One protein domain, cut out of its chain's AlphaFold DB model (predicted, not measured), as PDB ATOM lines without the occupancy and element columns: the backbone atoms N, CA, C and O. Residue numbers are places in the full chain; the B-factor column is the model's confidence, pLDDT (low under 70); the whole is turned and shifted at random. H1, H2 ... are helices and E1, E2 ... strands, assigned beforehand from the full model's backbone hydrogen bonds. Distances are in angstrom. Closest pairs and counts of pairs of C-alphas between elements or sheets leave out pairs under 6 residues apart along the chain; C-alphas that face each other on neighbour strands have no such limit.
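AT A GLANCE: This is residues 17 to 59 of the 69 residues of an uncharacterized protein of Mycoplasma californicum (UniProt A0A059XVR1). A two-stranded hairpin, E2 and E3, has the short helix H1 packed on it and the short helix H2 beside the first residues of E2, while a loop made by residues 17 to 27 lies at the opposite end of the length from the hairpin's turn. In that loop residues 17 to 18 pair antiparallel with residues 25 to 26 of E1. The printed part has 43 residues, with two named helices and three named strands in the order E1, H1, H2, E2, E3; the sheet has the order E2 - E3 and is antiparallel, and the class is mixed, helices and strands. The whole is compact, with a radius of gyration of the C-alphas of 10.5 A, yet elongated in outline, with spans of 33 by 18 by 16 A.

IN THESE COORDINATES: The printed part begins at Phe 17, with its C-alpha at (-71.589, 35.397, 55.280). E1 is a strand of residues 25 to 27, 6.8 A from first to last C-alpha, and begins at C-alpha 25 at (-71.727, 37.636, 60.342). H1 is a helix of residues 28 to 33, 8.9 A long, and H2 is a helix of residues 36 to 40, 6.0 A long. E2 is a strand of residues 44 to 49, 15.8 A long. E3 is a strand of residues 53 to 58, 16.3 A long, and ends at C-alpha 58 at (-76.547, 32.241, 45.870).

HOW THE PARTS SIT: E1 pairs with no named strand. E1 and H1 meet only through their link. E1 is apart from H2, E2 and E3. H1 has 6 pairs of C-alphas within 8 A of E3, the closest being those of Leu 28 and Tyr 55, 7.3 A apart. The closest C-alphas of H1 and E2 are those of Leu 32 and Lys 46, 6.7 A apart. H1 and H2 are close but not clearly touching, with the C-alphas of Met 31 and Leu 39 the closest at 7.9 A. H2 and E2 have 5 pairs of C-alphas within 8 A, the closest being those of Asn 36 and Met 45 at 5.4 A. H2 and E3 are near each other, with 5 pairs of C-alphas within 10 A. E2 and E3 form a hairpin of antiparallel neighbours, with 149 degrees between their directions. N 47 and O 55 are 2.8 A apart and N 53 and O 49 are 2.9 A apart, both within hydrogen-bond range. In H2 every O i to N i+4 pair is within hydrogen-bond range, and in H1 1 of 2 is.

THE WHOLE: The two C-alphas farthest apart are those of Thr 22 and Ser 50, at 33.3 A. The C-alphas of Phe 17 and Phe 59, the first and last printed, are 14.7 A apart. The printed part has no cut, and the links E1 to H1, H1 to H2, H2 to E2 and E2 to E3 are tight. The mean pLDDT of the printed part is 89.9, and no printed residue is under 70 in this predicted model.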
ATOM      1  N   PHE A  17     -70.465  34.761  55.954       88.31
ATOM      2  CA  PHE A  17     -71.589  35.397  55.280       88.31
ATOM      3  C   PHE A  17     -72.047  36.569  56.134       88.31
ATOM      4  O   PHE A  17     -72.455  36.378  57.278       88.31
ATOM      5  N   LYS A  18     -71.950  37.782  55.588       87.25
ATOM      6  CA  LYS A  18     -72.389  38.999  56.266       87.25
ATOM      7  C   LYS A  18     -73.761  39.410  55.749       87.25
ATOM      8  O   LYS A  18     -73.921  39.634  54.551       87.25
ATOM      9  N   ASN A  19     -74.717  39.568  56.651       85.12
ATOM     10  CA  ASN A  19     -75.958  40.269  56.368       85.12
ATOM     11  C   ASN A  19     -75.654  41.776  56.288       85.12
ATOM     12  O   ASN A  19     -75.134  42.368  57.233       85.12
ATOM     13  N   THR A  20     -75.932  42.399  55.146       84.25
ATOM     14  CA  THR A  20     -75.640  43.822  54.917       84.25
ATOM     15  C   THR A  20     -76.632  44.761  55.597       84.25
ATOM     16  O   THR A  20     -76.284  45.913  55.832       84.25
ATOM     17  N   GLU A  21     -77.830  44.283  55.931       85.38
ATOM     18  CA  GLU A  21     -78.870  45.051  56.622       85.38
ATOM     19  C   GLU A  21     -78.618  45.087  58.132       85.38
ATOM     20  O   GLU A  21     -78.657  46.150  58.745       85.38
ATOM     21  N   THR A  22     -78.323  43.931  58.736       88.31
ATOM     22  CA  THR A  22     -78.129  43.811  60.192       88.31
ATOM     23  C   THR A  22     -76.667  43.919  60.620       88.31
ATOM     24  O   THR A  22     -76.377  44.145  61.791       88.31
ATOM     25  N   GLY A  23     -75.727  43.726  59.692       89.38
ATOM     26  CA  GLY A  23     -74.298  43.632  59.985       89.38
ATOM     27  C   GLY A  23     -73.862  42.293  60.589       89.38
ATOM     28  O   GLY A  23     -72.662  42.107  60.796       89.38
ATOM     29  N   GLU A  24     -74.793  41.368  60.842       91.56
ATOM     30  CA  GLU A  24     -74.509  40.052  61.416       91.56
ATOM     31  C   GLU A  24     -73.607  39.229  60.490       91.56
ATOM     32  O   GLU A  24     -73.808  39.198  59.275       91.56
ATOM     33  N   ILE A  25     -72.623  38.537  61.066       92.19
ATOM     34  CA  ILE A  25     -71.727  37.636  60.342       92.19
ATOM     35  C   ILE A  25     -71.969  36.216  60.843       92.19
ATOM     36  O   ILE A  25     -71.841  35.955  62.035       92.19
ATOM     37  N   LYS A  26     -72.273  35.300  59.922       91.56
ATOM     38  CA  LYS A  26     -72.416  33.864  60.186       91.56
ATOM     39  C   LYS A  26     -71.329  33.083  59.459       91.56
ATOM     40  O   LYS A  26     -71.011  33.372  58.305       91.56
ATOM     41  N   SER A  27     -70.762  32.083  60.115       93.50
ATOM     42  CA  SER A  27     -69.846  31.119  59.502       93.50
ATOM     43  C   SER A  27     -70.582  30.152  58.571       93.50
ATOM     44  O   SER A  27     -71.796  29.967  58.658       93.50
ATOM     45  N   LEU A  28     -69.844  29.476  57.691       90.38
ATOM     46  CA  LEU A  28     -70.387  28.420  56.841       90.38
ATOM     47  C   LEU A  28     -71.075  27.317  57.663       90.38
ATOM     48  O   LEU A  28     -72.139  26.847  57.278       90.38
ATOM     49  N   GLU A  29     -70.485  26.911  58.785       93.19
ATOM     50  CA  GLU A  29     -71.031  25.867  59.658       93.19
ATOM     51  C   GLU A  29     -72.381  26.273  60.249       93.19
ATOM     52  O   GLU A  29     -73.305  25.463  60.307       93.19
ATOM     53  N   GLU A  30     -72.528  27.540  60.641       94.75
ATOM     54  CA  GLU A  30     -73.810  28.094  61.078       94.75
ATOM     55  C   GLU A  30     -74.809  28.157  59.926       94.75
ATOM     56  O   GLU A  30     -75.959  27.756  60.091       94.75
ATOM     57  N   MET A  31     -74.366  28.581  58.740       94.38
ATOM     58  CA  MET A  31     -75.217  28.639  57.551       94.38
ATOM     59  C   MET A  31     -75.717  27.250  57.117       94.38
ATOM     60  O   MET A  31     -76.850  27.115  56.660       94.38
ATOM     61  N   LEU A  32     -74.915  26.196  57.290       94.44
ATOM     62  CA  LEU A  32     -75.288  24.820  56.938       94.44
ATOM     63  C   LEU A  32     -76.351  24.207  57.866       94.44
ATOM     64  O   LEU A  32     -77.027  23.255  57.455       94.44
ATOM     65  N   LYS A  33     -76.533  24.761  59.075       96.44
ATOM     66  CA  LYS A  33     -77.597  24.351  60.011       96.44
ATOM     67  C   LYS A  33     -78.984  24.766  59.524       96.44
ATOM     68  O   LYS A  33     -79.953  24.082  59.841       96.44
ATOM     69  N   PHE A  34     -79.078  25.827  58.723       94.44
ATOM     70  CA  PHE A  34     -80.346  26.262  58.148       94.44
ATOM     71  C   PHE A  34     -80.867  25.279  57.090       94.44
ATOM     72  O   PHE A  34     -80.134  24.559  56.389       94.44
ATOM     73  N   THR A  35     -82.184  25.252  56.963       94.94
ATOM     74  CA  THR A  35     -82.895  24.581  55.879       94.94
ATOM     75  C   THR A  35     -82.760  25.372  54.575       94.94
ATOM     76  O   THR A  35     -82.507  26.575  54.571       94.94
ATOM     77  N   ASN A  36     -82.967  24.710  53.431       92.00
ATOM     78  CA  ASN A  36     -83.011  25.421  52.145       92.00
ATOM     79  C   ASN A  36     -84.137  26.466  52.090       92.00
ATOM     80  O   ASN A  36     -83.997  27.459  51.387       92.00
ATOM     81  N   PHE A  37     -85.230  26.252  52.828       92.56
ATOM     82  CA  PHE A  37     -86.316  27.222  52.939       92.56
ATOM     83  C   PHE A  37     -85.855  28.499  53.652       92.56
ATOM     84  O   PHE A  37     -86.024  29.586  53.112       92.56
ATOM     85  N   GLU A  38     -85.192  28.384  54.804       93.69
ATOM     86  CA  GLU A  38     -84.663  29.550  55.527       93.69
ATOM     87  C   GLU A  38     -83.581  30.276  54.719       93.69
ATOM     88  O   GLU A  38     -83.620  31.496  54.583       93.69
ATOM     89  N   LEU A  39     -82.665  29.528  54.093       91.62
ATOM     90  CA  LEU A  39     -81.639  30.100  53.217       91.62
ATOM     91  C   LEU A  39     -82.236  30.840  52.009       91.62
ATOM     92  O   LEU A  39     -81.631  31.797  51.519       91.62
ATOM     93  N   SER A  40     -83.424  30.438  51.543       89.75
ATOM     94  CA  SER A  40     -84.063  31.070  50.388       89.75
ATOM     95  C   SER A  40     -84.462  32.525  50.631       89.75
ATOM     96  O   SER A  40     -84.479  33.302  49.679       89.75
ATOM     97  N   VAL A  41     -84.676  32.920  51.893       89.75
ATOM     98  CA  VAL A  41     -84.945  34.315  52.281       89.75
ATOM     99  C   VAL A  41     -83.772  35.228  51.907       89.75
ATOM    100  O   VAL A  41     -83.980  36.376  51.528       89.75
ATOM    101  N   TRP A  42     -82.542  34.705  51.923       86.69
ATOM    102  CA  TRP A  42     -81.329  35.420  51.503       86.69
ATOM    103  C   TRP A  42     -80.922  35.134  50.058       86.69
ATOM    104  O   TRP A  42     -79.788  35.403  49.664       86.69
ATOM    105  N   ASN A  43     -81.818  34.554  49.261       89.00
ATOM    106  CA  ASN A  43     -81.514  34.037  47.934       89.00
ATOM    107  C   ASN A  43     -80.316  33.068  47.921       89.00
ATOM    108  O   ASN A  43     -79.498  33.091  47.000       89.00
ATOM    109  N   MET A  44     -80.188  32.221  48.945       90.12
ATOM    110  CA  MET A  44     -79.109  31.243  49.080       90.12
ATOM    111  C   MET A  44     -79.646  29.811  49.140       90.12
ATOM    112  O   MET A  44     -80.811  29.563  49.441       90.12
ATOM    113  N   MET A  45     -78.769  28.844  48.872       92.31
ATOM    114  CA  MET A  45     -79.054  27.418  49.033       92.31
ATOM    115  C   MET A  45     -77.797  26.632  49.408       92.31
ATOM    116  O   MET A  45     -76.690  26.987  48.987       92.31
ATOM    117  N   LYS A  46     -77.970  25.525  50.142       92.19
ATOM    118  CA  LYS A  46     -76.881  24.572  50.394       92.19
ATOM    119  C   LYS A  46     -76.783  23.546  49.275       92.19
ATOM    120  O   LYS A  46     -77.786  23.009  48.806       92.19
ATOM    121  N   VAL A  47     -75.558  23.279  48.845       90.06
ATOM    122  CA  VAL A  47     -75.232  22.357  47.759       90.06
ATOM    123  C   VAL A  47     -74.099  21.455  48.204       90.06
ATOM    124  O   VAL A  47     -73.143  21.912  48.824       90.06
ATOM    125  N   TYR A  48     -74.206  20.179  47.859       91.50
ATOM    126  CA  TYR A  48     -73.126  19.223  48.022       91.50
ATOM    127  C   TYR A  48     -72.339  19.086  46.716       91.50
ATOM    128  O   TYR A  48     -72.924  18.943  45.641       91.50
ATOM    129  N   SER A  49     -71.010  19.111  46.807       87.06
ATOM    130  CA  SER A  49     -70.108  18.746  45.713       87.06
ATOM    131  C   SER A  49     -69.102  17.720  46.212       87.06
ATOM    132  O   SER A  49     -68.477  17.928  47.245       87.06
ATOM    133  N   SER A  50     -68.851  16.668  45.431       89.25
ATOM    134  CA  SER A  50     -67.804  15.684  45.739       89.25
ATOM    135  C   SER A  50     -66.404  16.297  45.870       89.25
ATOM    136  O   SER A  50     -65.544  15.714  46.519       89.25
ATOM    137  N   LYS A  51     -66.167  17.472  45.270       86.12
ATOM    138  CA  LYS A  51     -64.874  18.168  45.304       86.12
ATOM    139  C   LYS A  51     -64.710  19.104  46.507       86.12
ATOM    140  O   LYS A  51     -63.584  19.318  46.944       86.12
ATOM    141  N   TYR A  52     -65.796  19.699  47.002       80.00
ATOM    142  CA  TYR A  52     -65.744  20.801  47.979       80.00
ATOM    143  C   TYR A  52     -66.576  20.555  49.249       80.00
ATOM    144  O   TYR A  52     -66.643  21.438  50.116       80.00
ATOM    145  N   ASP A  53     -67.185  19.372  49.352       88.94
ATOM    146  CA  ASP A  53     -68.190  19.010  50.355       88.94
ATOM    147  C   ASP A  53     -69.398  19.969  50.305       88.94
ATOM    148  O   ASP A  53     -69.644  20.624  49.287       88.94
ATOM    149  N   TRP A  54     -70.182  20.053  51.375       90.19
ATOM    150  CA  TRP A  54     -71.266  21.011  51.525       90.19
ATOM    151  C   TRP A  54     -70.757  22.455  51.512       90.19
ATOM    152  O   TRP A  54     -69.810  22.827  52.214       90.19
ATOM    153  N   TYR A  55     -71.420  23.288  50.714       89.25
ATOM    154  CA  TYR A  55     -71.183  24.724  50.616       89.25
ATOM    155  C   TYR A  55     -72.492  25.474  50.364       89.25
ATOM    156  O   TYR A  55     -73.492  24.894  49.941       89.25
ATOM    157  N   ILE A  56     -72.480  26.781  50.617       90.19
ATOM    158  CA  ILE A  56     -73.597  27.677  50.313       90.19
ATOM    159  C   ILE A  56     -73.292  28.425  49.019       90.19
ATOM    160  O   ILE A  56     -72.174  28.907  48.821       90.19
ATOM    161  N   LYS A  57     -74.292  28.547  48.148       87.06
ATOM    162  CA  LYS A  57     -74.244  29.414  46.965       87.06
ATOM    163  C   LYS A  57     -75.486  30.292  46.903       87.06
ATOM    164  O   LYS A  57     -76.537  29.904  47.412       87.06
ATOM    165  N   THR A  58     -75.380  31.438  46.243       86.06
ATOM    166  CA  THR A  58     -76.547  32.241  45.870       86.06
ATOM    167  C   THR A  58     -77.346  31.543  44.770       86.06
ATOM    168  O   THR A  58     -76.807  30.734  43.998       86.06
ATOM    169  N   PHE A  59     -78.649  31.813  44.697       80.81
ATOM    170  CA  PHE A  59     -79.459  31.351  43.580       80.81
ATOM    171  C   PHE A  59     -78.899  31.901  42.265       80.81
ATOM    172  O   PHE A  59     -78.359  33.009  42.231       80.81
TER     173      PHE A  59